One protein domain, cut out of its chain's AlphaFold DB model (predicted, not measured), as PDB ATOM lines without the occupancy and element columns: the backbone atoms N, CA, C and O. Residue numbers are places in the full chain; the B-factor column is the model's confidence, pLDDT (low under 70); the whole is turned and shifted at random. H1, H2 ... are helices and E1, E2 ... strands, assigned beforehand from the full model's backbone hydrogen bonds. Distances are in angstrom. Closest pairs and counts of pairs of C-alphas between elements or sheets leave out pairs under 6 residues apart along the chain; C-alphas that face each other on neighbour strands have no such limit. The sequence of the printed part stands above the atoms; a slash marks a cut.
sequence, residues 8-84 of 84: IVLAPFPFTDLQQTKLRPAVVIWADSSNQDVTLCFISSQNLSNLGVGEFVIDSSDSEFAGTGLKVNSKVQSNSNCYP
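AT A GLANCE: This is residues 8 to 84 of the 84 residues of an uncharacterized protein of Chroococcidiopsis cubana SAG 39.79 (UniProt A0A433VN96). One strongly twisted antiparallel sheet, E1 E2 E3 E5 E4, joins a three-strand meander, each strand the antiparallel neighbour of the one before (E1 E2 E3), to the short pair E5 and E4. Tiny H1 only grazes it. The 77 printed residues run E1 E2 E3 E4 H1 E5, mostly strand, with under half in named elements; the whole is compact, radius of gyration of the C-alphas 13.0 A, spans 34 by 30 by 24 A.

IN THESE COORDINATES: E2, residues 22 to 31, spans 22.4 A and bends by 71 degrees at residue 28. E1, residues 8 to 13, spans 14.8 A from C-alpha 8 at (33.187, 45.941, -12.587). E3, residues 38 to 44, spans 19.0 A; E5, 74 to 77, 9.8 A, ending at C-alpha 77 (46.136, 43.495, -15.527); E4, 55 to 58, 10.1 A; H1, 65 to 68, 5.4 A.

HOW THE PARTS SIT: Hairpin E1 and E2 has N 9 and O 26 at 2.9 A; hairpin E2 and E3, N 41 and O 27 at 2.9 A. E3 pairs with E5 through N 75 and O 44, 2.8 A; E5 with E4 through N 58 and O 74, 2.7 A. H1 is too short for an O i to N i+4 pair; its one O i to N i+3 pair is within range.

THE WHOLE: The C-alphas of Leu 18 and Ser 63 are farthest apart, 37.9 A. The printed part has no cut and no long link; residues 14 to 21 and 79 to 81 have pLDDT under 70.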
ATOM      1  N   ILE A   8      32.175  44.992 -13.054       92.38
ATOM      2  CA  ILE A   8      33.187  45.941 -12.587       92.38
ATOM      3  C   ILE A   8      32.778  46.449 -11.210       92.38
ATOM      4  O   ILE A   8      31.722  47.054 -11.032       92.38
ATOM      5  N   VAL A   9      33.646  46.218 -10.231       91.81
ATOM      6  CA  VAL A   9      33.430  46.564  -8.825       91.81
ATOM      7  C   VAL A   9      34.546  47.456  -8.304       91.81
ATOM      8  O   VAL A   9      35.643  47.506  -8.859       91.81
ATOM      9  N   LEU A  10      34.282  48.168  -7.210       90.31
ATOM     10  CA  LEU A  10      35.315  48.882  -6.464       90.31
ATOM     11  C   LEU A  10      35.810  47.997  -5.322       90.31
ATOM     12  O   LEU A  10      35.041  47.668  -4.422       90.31
ATOM     13  N   ALA A  11      37.096  47.659  -5.344       87.25
ATOM     14  CA  ALA A  11      37.752  46.872  -4.306       87.25
ATOM     15  C   ALA A  11      38.899  47.671  -3.658       87.25
ATOM     16  O   ALA A  11      39.557  48.471  -4.333       87.25
ATOM     17  N   PRO A  12      39.145  47.513  -2.347       83.69
ATOM     18  CA  PRO A  12      40.260  48.173  -1.674       83.69
ATOM     19  C   PRO A  12      41.607  47.618  -2.161       83.69
ATOM     20  O   PRO A  12      41.769  46.413  -2.313       83.69
ATOM     21  N   PHE A  13      42.592  48.496  -2.378       72.12
ATOM     22  CA  PHE A  13      43.962  48.099  -2.714       72.12
ATOM     23  C   PHE A  13      44.993  48.984  -1.994       72.12
ATOM     24  O   PHE A  13      44.838  50.214  -2.023       72.12
ATOM     25  N   PRO A  14      46.081  48.413  -1.442       65.94
ATOM     26  CA  PRO A  14      46.420  46.983  -1.404       65.94
ATOM     27  C   PRO A  14      45.566  46.195  -0.397       65.94
ATOM     28  O   PRO A  14      45.141  46.738   0.617       65.94
ATOM     29  N   PHE A  15      45.336  44.907  -0.663       62.72
ATOM     30  CA  PHE A  15      44.635  44.012   0.273       62.72
ATOM     31  C   PHE A  15      45.445  43.721   1.544       62.72
ATOM     32  O   PHE A  15      44.889  43.352   2.573       62.72
ATOM     33  N   THR A  16      46.764  43.884   1.462       56.28
ATOM     34  CA  THR A  16      47.723  43.400   2.459       56.28
ATOM     35  C   THR A  16      48.383  44.494   3.290       56.28
ATOM     36  O   THR A  16      49.096  44.158   4.230       56.28
ATOM     37  N   ASP A  17      48.153  45.777   2.994       53.97
ATOM     38  CA  ASP A  17      48.759  46.875   3.756       53.97
ATOM     39  C   ASP A  17      47.677  47.797   4.330       53.97
ATOM     40  O   ASP A  17      47.014  48.561   3.625       53.97
ATOM     41  N   LEU A  18      47.480  47.681   5.644       56.03
ATOM     42  CA  LEU A  18      46.380  48.253   6.432       56.03
ATOM     43  C   LEU A  18      46.436  49.785   6.581       56.03
ATOM     44  O   LEU A  18      45.664  50.352   7.351       56.03
ATOM     45  N   GLN A  19      47.332  50.468   5.865       59.47
ATOM     46  CA  GLN A  19      47.609  51.891   6.072       59.47
ATOM     47  C   GLN A  19      46.971  52.822   5.034       59.47
ATOM     48  O   GLN A  19      46.814  54.011   5.307       59.47
ATOM     49  N   GLN A  20      46.557  52.323   3.861       55.34
ATOM     50  CA  GLN A  20      45.831  53.122   2.861       55.34
ATOM     51  C   GLN A  20      45.017  52.239   1.901       55.34
ATOM     52  O   GLN A  20      45.529  51.761   0.894       55.34
ATOM     53  N   THR A  21      43.715  52.088   2.139       63.03
ATOM     54  CA  THR A  21      42.800  51.390   1.221       63.03
ATOM     55  C   THR A  21      42.144  52.377   0.258       63.03
ATOM     56  O   THR A  21      41.004  52.807   0.433       63.03
ATOM     57  N   LYS A  22      42.862  52.767  -0.805       75.44
ATOM     58  CA  LYS A  22      42.201  53.454  -1.926       75.44
ATOM     59  C   LYS A  22      41.370  52.428  -2.688       75.44
ATOM     60  O   LYS A  22      41.899  51.404  -3.114       75.44
ATOM     61  N   LEU A  23      40.082  52.713  -2.871       86.12
ATOM     62  CA  LEU A  23      39.225  51.911  -3.738       86.12
ATOM     63  C   LEU A  23      39.729  52.011  -5.178       86.12
ATOM     64  O   LEU A  23      39.938  53.112  -5.697       86.12
ATOM     65  N   ARG A  24      39.925  50.860  -5.813       87.06
ATOM     66  CA  ARG A  24      40.299  50.753  -7.219       87.06
ATOM     67  C   ARG A  24      39.270  49.907  -7.963       87.06
ATOM     68  O   ARG A  24      38.746  48.953  -7.388       87.06
ATOM     69  N   PRO A  25      38.963  50.259  -9.220       91.88
ATOM     70  CA  PRO A  25      38.120  49.424 -10.054       91.88
ATOM     71  C   PRO A  25      38.807  48.081 -10.325       91.88
ATOM     72  O   PRO A  25      40.016  48.023 -10.560       91.88
ATOM     73  N   ALA A  26      38.028  47.009 -10.303       91.62
ATOM     74  CA  ALA A  26      38.447  45.658 -10.630       91.62
ATOM     75  C   ALA A  26      37.331  44.945 -11.397       91.62
ATOM     76  O   ALA A  26      36.154  45.229 -11.182       91.62
ATOM     77  N   VAL A  27      37.704  44.027 -12.283       92.56
ATOM     78  CA  VAL A  27      36.763  43.162 -12.998       92.56
ATOM     79  C   VAL A  27      36.683  41.802 -12.312       92.56
ATOM     80  O   VAL A  27      37.711  41.215 -11.967       92.56
ATOM     81  N   VAL A  28      35.470  41.291 -12.132       92.38
ATOM     82  CA  VAL A  28      35.217  39.932 -11.655       92.38
ATOM     83  C   VAL A  28      35.557  38.955 -12.775       92.38
ATOM     84  O   VAL A  28      34.915  38.951 -13.825       92.38
ATOM     85  N   ILE A  29      36.562  38.106 -12.567       91.81
ATOM     86  CA  ILE A  29      36.900  37.036 -13.518       91.81
ATOM     87  C   ILE A  29      36.265  35.701 -13.134       91.81
ATOM     88  O   ILE A  29      36.038  34.858 -14.008       91.81
ATOM     89  N   TRP A  30      35.929  35.536 -11.853       92.62
ATOM     90  CA  TRP A  30      35.210  34.390 -11.318       92.62
ATOM     91  C   TRP A  30      34.544  34.754  -9.985       92.62
ATOM     92  O   TRP A  30      35.095  35.539  -9.220       92.62
ATOM     93  N   ALA A  31      33.380  34.175  -9.716       91.75
ATOM     94  CA  ALA A  31      32.690  34.253  -8.434       91.75
ATOM     95  C   ALA A  31      31.993  32.913  -8.184       91.75
ATOM     96  O   ALA A  31      31.467  32.305  -9.127       91.75
ATOM     97  N   ASP A  32      31.996  32.448  -6.940       90.19
ATOM     98  CA  ASP A  32      31.210  31.290  -6.537       90.19
ATOM     99  C   ASP A  32      29.708  31.633  -6.440       90.19
ATOM    100  O   ASP A  32      29.299  32.795  -6.465       90.19
ATOM    101  N   SER A  33      28.849  30.616  -6.317       85.88
ATOM    102  CA  SER A  33      27.392  30.823  -6.267       85.88
ATOM    103  C   SER A  33      26.921  31.591  -5.029       85.88
ATOM    104  O   SER A  33      25.810  32.127  -5.038       85.88
ATOM    105  N   SER A  34      27.741  31.653  -3.975       84.75
ATOM    106  CA  SER A  34      27.443  32.392  -2.749       84.75
ATOM    107  C   SER A  34      28.128  33.765  -2.655       84.75
ATOM    108  O   SER A  34      27.786  34.539  -1.762       84.75
ATOM    109  N   ASN A  35      28.999  34.122  -3.610       81.62
ATOM    110  CA  ASN A  35      29.890  35.297  -3.596       81.62
ATOM    111  C   ASN A  35      30.752  35.416  -2.328       81.62
ATOM    112  O   ASN A  35      31.054  36.525  -1.881       81.62
ATOM    113  N   GLN A  36      31.098  34.283  -1.724       84.00
ATOM    114  CA  GLN A  36      32.064  34.209  -0.632       84.00
ATOM    115  C   GLN A  36      33.495  34.217  -1.159       84.00
ATOM    116  O   GLN A  36      34.350  34.837  -0.533       84.00
ATOM    117  N   ASP A  37      33.716  33.608  -2.325       87.44
ATOM    118  CA  ASP A  37      35.009  33.563  -2.997       87.44
ATOM    119  C   ASP A  37      34.875  34.225  -4.371       87.44
ATOM    120  O   ASP A  37      34.085  33.800  -5.224       87.44
ATOM    121  N   VAL A  38      35.643  35.293  -4.599       89.06
ATOM    122  CA  VAL A  38      35.538  36.096  -5.820       89.06
ATOM    123  C   VAL A  38      36.925  36.452  -6.306       89.06
ATOM    124  O   VAL A  38      37.628  37.254  -5.712       89.06
ATOM    125  N   THR A  39      37.291  35.937  -7.473       90.12
ATOM    126  CA  THR A  39      38.544  36.333  -8.101       90.12
ATOM    127  C   THR A  39      38.351  37.617  -8.906       90.12
ATOM    128  O   THR A  39      37.573  37.670  -9.867       90.12
ATOM    129  N   LEU A  40      39.102  38.649  -8.534       89.56
ATOM    130  CA  LEU A  40      39.075  39.984  -9.127       89.56
ATOM    131  C   LEU A  40      40.407  40.288  -9.802       89.56
ATOM    132  O   LEU A  40      41.442  39.995  -9.217       89.56
ATOM    133  N   CYS A  41      40.401  40.956 -10.956       90.50
ATOM    134  CA  CYS A  41      41.605  41.545 -11.554       90.50
ATOM    135  C   CYS A  41      41.501  43.069 -11.587       90.50
ATOM    136  O   CYS A  41      40.521  43.623 -12.091       90.50
ATOM    137  N   PHE A  42      42.516  43.768 -11.084       89.50
ATOM    138  CA  PHE A  42      42.474  45.229 -11.031       89.50
ATOM    139  C   PHE A  42      42.587  45.897 -12.403       89.50
ATOM    140  O   PHE A  42      43.300  45.450 -13.309       89.50
ATOM    141  N   ILE A  43      41.899  47.032 -12.502       91.31
ATOM    142  CA  ILE A  43      41.910  47.940 -13.640       91.31
ATOM    143  C   ILE A  43      42.797  49.145 -13.293       91.31
ATOM    144  O   ILE A  43      42.701  49.728 -12.210       91.31
ATOM    145  N   SER A  44      43.661  49.544 -14.225       87.19
ATOM    146  CA  SER A  44      44.570  50.684 -14.075       87.19
ATOM    147  C   SER A  44      44.479  51.617 -15.273       87.19
ATOM    148  O   SER A  44      44.509  51.173 -16.413       87.19
ATOM    149  N   SER A  45      44.442  52.926 -15.035       88.94
ATOM    150  CA  SER A  45      44.514  53.947 -16.090       88.94
ATOM    151  C   SER A  45      45.952  54.359 -16.438       88.94
ATOM    152  O   SER A  45      46.170  55.352 -17.128       88.94
ATOM    153  N   GLN A  46      46.954  53.650 -15.912       85.81
ATOM    154  CA  GLN A  46      48.373  53.965 -16.094       85.81
ATOM    155  C   GLN A  46      49.034  52.988 -17.070       85.81
ATOM    156  O   GLN A  46      48.682  51.810 -17.107       85.81
ATOM    157  N   ASN A  47      50.053  53.456 -17.802       83.12
ATOM    158  CA  ASN A  47      50.878  52.642 -18.709       83.12
ATOM    159  C   ASN A  47      50.066  51.852 -19.754       83.12
ATOM    160  O   ASN A  47      50.291  50.660 -19.959       83.12
ATOM    161  N   LEU A  48      49.119  52.524 -20.413       85.62
ATOM    162  CA  LEU A  48      48.236  51.925 -21.426       85.62
ATOM    163  C   LEU A  48      48.967  51.522 -22.718       85.62
ATOM    164  O   LEU A  48      48.468  50.689 -23.463       85.62
ATOM    165  N   SER A  49      50.144  52.098 -22.979       82.44
ATOM    166  CA  SER A  49      50.958  51.824 -24.170       82.44
ATOM    167  C   SER A  49      51.861  50.595 -24.046       82.44
ATOM    168  O   SER A  49      52.377  50.121 -25.053       82.44
ATOM    169  N   ASN A  50      52.071  50.079 -22.832       81.81
ATOM    170  CA  ASN A  50      52.897  48.900 -22.586       81.81
ATOM    171  C   ASN A  50      52.005  47.795 -22.017       81.81
ATOM    172  O   ASN A  50      51.680  47.806 -20.824       81.81
ATOM    173  N   LEU A  51      51.556  46.908 -22.905       82.19
ATOM    174  CA  LEU A  51      50.724  45.760 -22.568       82.19
ATOM    175  C   LEU A  51      51.587  44.509 -22.450       82.19
ATOM    176  O   LEU A  51      52.276  44.119 -23.393       82.19
ATOM    177  N   GLY A  52      51.519  43.877 -21.284       82.19
ATOM    178  CA  GLY A  52      52.051  42.536 -21.082       82.19
ATOM    179  C   GLY A  52      51.144  41.448 -21.665       82.19
ATOM    180  O   GLY A  52      50.011  41.691 -22.080       82.19
ATOM    181  N   VAL A  53      51.627  40.205 -21.640       81.31
ATOM    182  CA  VAL A  53      50.806  39.028 -21.967       81.31
ATOM    183  C   VAL A  53      49.628  38.947 -20.991       81.31
ATOM    184  O   VAL A  53      49.831  38.960 -19.778       81.31
ATOM    185  N   GLY A  54      48.406  38.865 -21.524       80.25
ATOM    186  CA  GLY A  54      47.176  38.829 -20.727       80.25
ATOM    187  C   GLY A  54      46.686  40.198 -20.243       80.25
ATOM    188  O   GLY A  54      45.711  40.256 -19.498       80.25
ATOM    189  N   GLU A  55      47.322  41.300 -20.650       87.38
ATOM    190  CA  GLU A  55      46.778  42.644 -20.447       87.38
ATOM    191  C   GLU A  55      46.017  43.116 -21.691       87.38
ATOM    192  O   GLU A  55      46.427  42.857 -22.822       87.38
ATOM    193  N   PHE A  56      44.921  43.844 -21.488       89.25
ATOM    194  CA  PHE A  56      44.154  44.458 -22.573       89.25
ATOM    195  C   PHE A  56      43.617  45.828 -22.163       89.25
ATOM    196  O   PHE A  56      43.400  46.092 -20.977       89.25
ATOM    197  N   VAL A  57      43.427  46.704 -23.151       92.31
ATOM    198  CA  VAL A  57      42.923  48.071 -22.961       92.31
ATOM    199  C   VAL A  57      41.403  48.087 -23.074       92.31
ATOM    200  O   VAL A  57      40.825  47.444 -23.942       92.31
ATOM    201  N   ILE A  58      40.786  48.857 -22.190       91.56
ATOM    202  CA  ILE A  58      39.401  49.300 -22.239       91.56
ATOM    203  C   ILE A  58      39.437  50.747 -22.747       91.56
ATOM    204  O   ILE A  58      39.867  51.659 -22.029       91.56
ATOM    205  N   ASP A  59      39.053  50.938 -24.007       92.19
ATOM    206  CA  ASP A  59      39.122  52.228 -24.692       92.19
ATOM    207  C   ASP A  59      37.828  53.029 -24.496       92.19
ATOM    208  O   ASP A  59      36.736  52.499 -24.678       92.19
ATOM    209  N   SER A  60      37.941  54.312 -24.141       91.94
ATOM    210  CA  SER A  60      36.781  55.195 -23.959       91.94
ATOM    211  C   SER A  60      36.054  55.573 -25.243       91.94
ATOM    212  O   SER A  60      34.948  56.106 -25.176       91.94
ATOM    213  N   SER A  61      36.649  55.291 -26.402       91.81
ATOM    214  CA  SER A  61      35.995  55.443 -27.702       91.81
ATOM    215  C   SER A  61      35.026  54.307 -28.040       91.81
ATOM    216  O   SER A  61      34.232  54.464 -28.968       91.81
ATOM    217  N   ASP A  62      35.052  53.192 -27.300       92.06
ATOM    218  CA  ASP A  62      34.104  52.097 -27.501       92.06
ATOM    219  C   ASP A  62      32.686  52.521 -27.084       92.06
ATOM    220  O   ASP A  62      32.473  53.104 -26.018       92.06
ATOM    221  N   SER A  63      31.691  52.192 -27.912       92.19
ATOM    222  CA  SER A  63      30.275  52.427 -27.617       92.19
ATOM    223  C   SER A  63      29.804  51.788 -26.307       92.19
ATOM    224  O   SER A  63      28.903  52.317 -25.654       92.19
ATOM    225  N   GLU A  64      30.421  50.680 -25.896       89.38
ATOM    226  CA  GLU A  64      30.078  49.954 -24.673       89.38
ATOM    227  C   GLU A  64      30.792  50.520 -23.434       89.38
ATOM    228  O   GLU A  64      30.414  50.212 -22.300       89.38
ATOM    229  N   PHE A  65      31.776  51.413 -23.614       91.25
ATOM    230  CA  PHE A  65      32.591  51.950 -22.522       91.25
ATOM    231  C   PHE A  65      31.758  52.639 -21.443       91.25
ATOM    232  O   PHE A  65      32.034  52.488 -20.251       91.25
ATOM    233  N   ALA A  66      30.709  53.365 -21.835       90.12
ATOM    234  CA  ALA A  66      29.830  54.055 -20.896       90.12
ATOM    235  C   ALA A  66      29.165  53.093 -19.891       90.12
ATOM    236  O   ALA A  66      28.895  53.485 -18.756       90.12
ATOM    237  N   GLY A  67      28.958  51.827 -20.277       89.56
ATOM    238  CA  GLY A  67      28.413  50.781 -19.409       89.56
ATOM    239  C   GLY A  67      29.389  50.284 -18.336       89.56
ATOM    240  O   GLY A  67      28.958  49.692 -17.352       89.56
ATOM    241  N   THR A  68      30.690  50.557 -18.479       90.19
ATOM    242  CA  THR A  68      31.729  50.093 -17.541       90.19
ATOM    243  C   THR A  68      31.791  50.901 -16.243       90.19
ATOM    244  O   THR A  68      32.363  50.446 -15.254       90.19
ATOM    245  N   GLY A  69      31.275  52.135 -16.247       89.75
ATOM    246  CA  GLY A  69      31.434  53.089 -15.144       89.75
ATOM    247  C   GLY A  69      32.854  53.661 -14.984       89.75
ATOM    248  O   GLY A  69      33.097  54.458 -14.071       89.75
ATOM    249  N   LEU A  70      33.799  53.296 -15.858       90.81
ATOM    250  CA  LEU A  70      35.136  53.882 -15.898       90.81
ATOM    251  C   LEU A  70      35.085  55.288 -16.506       90.81
ATOM    252  O   LEU A  70      34.250  55.604 -17.346       90.81
ATOM    253  N   LYS A  71      35.996  56.160 -16.067       90.38
ATOM    254  CA  LYS A  71      36.023  57.570 -16.499       90.38
ATOM    255  C   LYS A  71      37.001  57.849 -17.634       90.38
ATOM    256  O   LYS A  71      36.896  58.880 -18.285       90.38
ATOM    257  N   VAL A  72      37.998  56.986 -17.801       92.50
ATOM    258  CA  VAL A  72      39.142  57.192 -18.696       92.50
ATOM    259  C   VAL A  72      39.614  55.857 -19.255       92.50
ATOM    260  O   VAL A  72      39.372  54.816 -18.631       92.50
ATOM    261  N   ASN A  73      40.343  55.897 -20.376       93.06
ATOM    262  CA  ASN A  73      41.018  54.720 -20.922       93.06
ATOM    263  C   ASN A  73      41.779  53.998 -19.810       93.06
ATOM    264  O   ASN A  73      42.489  54.609 -19.005       93.06
ATOM    265  N   SER A  74      41.586  52.692 -19.755       93.12
ATOM    266  CA  SER A  74      42.102  51.856 -18.681       93.12
ATOM    267  C   SER A  74      42.601  50.536 -19.246       93.12
ATOM    268  O   SER A  74      42.323  50.212 -20.390       93.12
ATOM    269  N   LYS A  75      43.354  49.762 -18.472       91.94
ATOM    270  CA  LYS A  75      43.763  48.405 -18.832       91.94
ATOM    271  C   LYS A  75      43.496  47.433 -17.697       91.94
ATOM    272  O   LYS A  75      43.621  47.799 -16.528       91.94
ATOM    273  N   VAL A  76      43.157  46.200 -18.053       90.00
ATOM    274  CA  VAL A  76      43.031  45.081 -17.112       90.00
ATOM    275  C   VAL A  76      44.380  44.383 -17.010       90.00
ATOM    276  O   VAL A  76      44.991  44.062 -18.029       90.00
ATOM    277  N   GLN A  77      44.846  44.141 -15.784       81.31
ATOM    278  CA  GLN A  77      46.136  43.495 -15.527       81.31
ATOM    279  C   GLN A  77      45.943  42.047 -15.062       81.31
ATOM    280  O   GLN A  77      46.004  41.755 -13.868       81.31
ATOM    281  N   SER A  78      45.682  41.134 -16.006       72.38
ATOM    282  CA  SER A  78      45.300  39.749 -15.681       72.38
ATOM    283  C   SER A  78      46.455  38.852 -15.202       72.38
ATOM    284  O   SER A  78      46.218  37.739 -14.741       72.38
ATOM    285  N   ASN A  79      47.706  39.279 -15.360       63.38
ATOM    286  CA  ASN A  79      48.891  38.439 -15.158       63.38
ATOM    287  C   ASN A  79      49.463  38.481 -13.732       63.38
ATOM    288  O   ASN A  79      50.115  37.530 -13.311       63.38
ATOM    289  N   SER A  80      49.281  39.583 -13.003       62.47
ATOM    290  CA  SER A  80      49.943  39.795 -11.704       62.47
ATOM    291  C   SER A  80      49.060  40.455 -10.647       62.47
ATOM    292  O   SER A  80      49.466  40.518  -9.492       62.47
ATOM    293  N   ASN A  81      47.863  40.919 -11.019       65.75
ATOM    294  CA  ASN A  81      46.964  41.668 -10.136       65.75
ATOM    295  C   ASN A  81      45.577  41.024 -10.029       65.75
ATOM    296  O   ASN A  81      44.587  41.737  -9.838       65.75
ATOM    297  N   CYS A  82      45.514  39.699 -10.175       73.62
ATOM    298  CA  CYS A  82      44.304  38.942  -9.895       73.62
ATOM    299  C   CYS A  82      44.407  38.286  -8.521       73.62
ATOM    300  O   CYS A  82      45.364  37.558  -8.258       73.62
ATOM    301  N   TYR A  83      43.430  38.554  -7.661       72.94
ATOM    302  CA  TYR A  83      43.397  38.076  -6.282       72.94
ATOM    303  C   TYR A  83      42.049  37.401  -6.003       72.94
ATOM    304  O   TYR A  83      41.044  37.877  -6.544       72.94
ATOM    305  N   PRO A  84      42.033  36.288  -5.245       70.00
ATOM    306  CA  PRO A  84      40.806  35.658  -4.763       70.00
ATOM    307  C   PRO A  84      40.100  36.494  -3.687       70.00
ATOM    308  O   PRO A  84      40.743  37.420  -3.134       70.00
TER     309      PRO A  84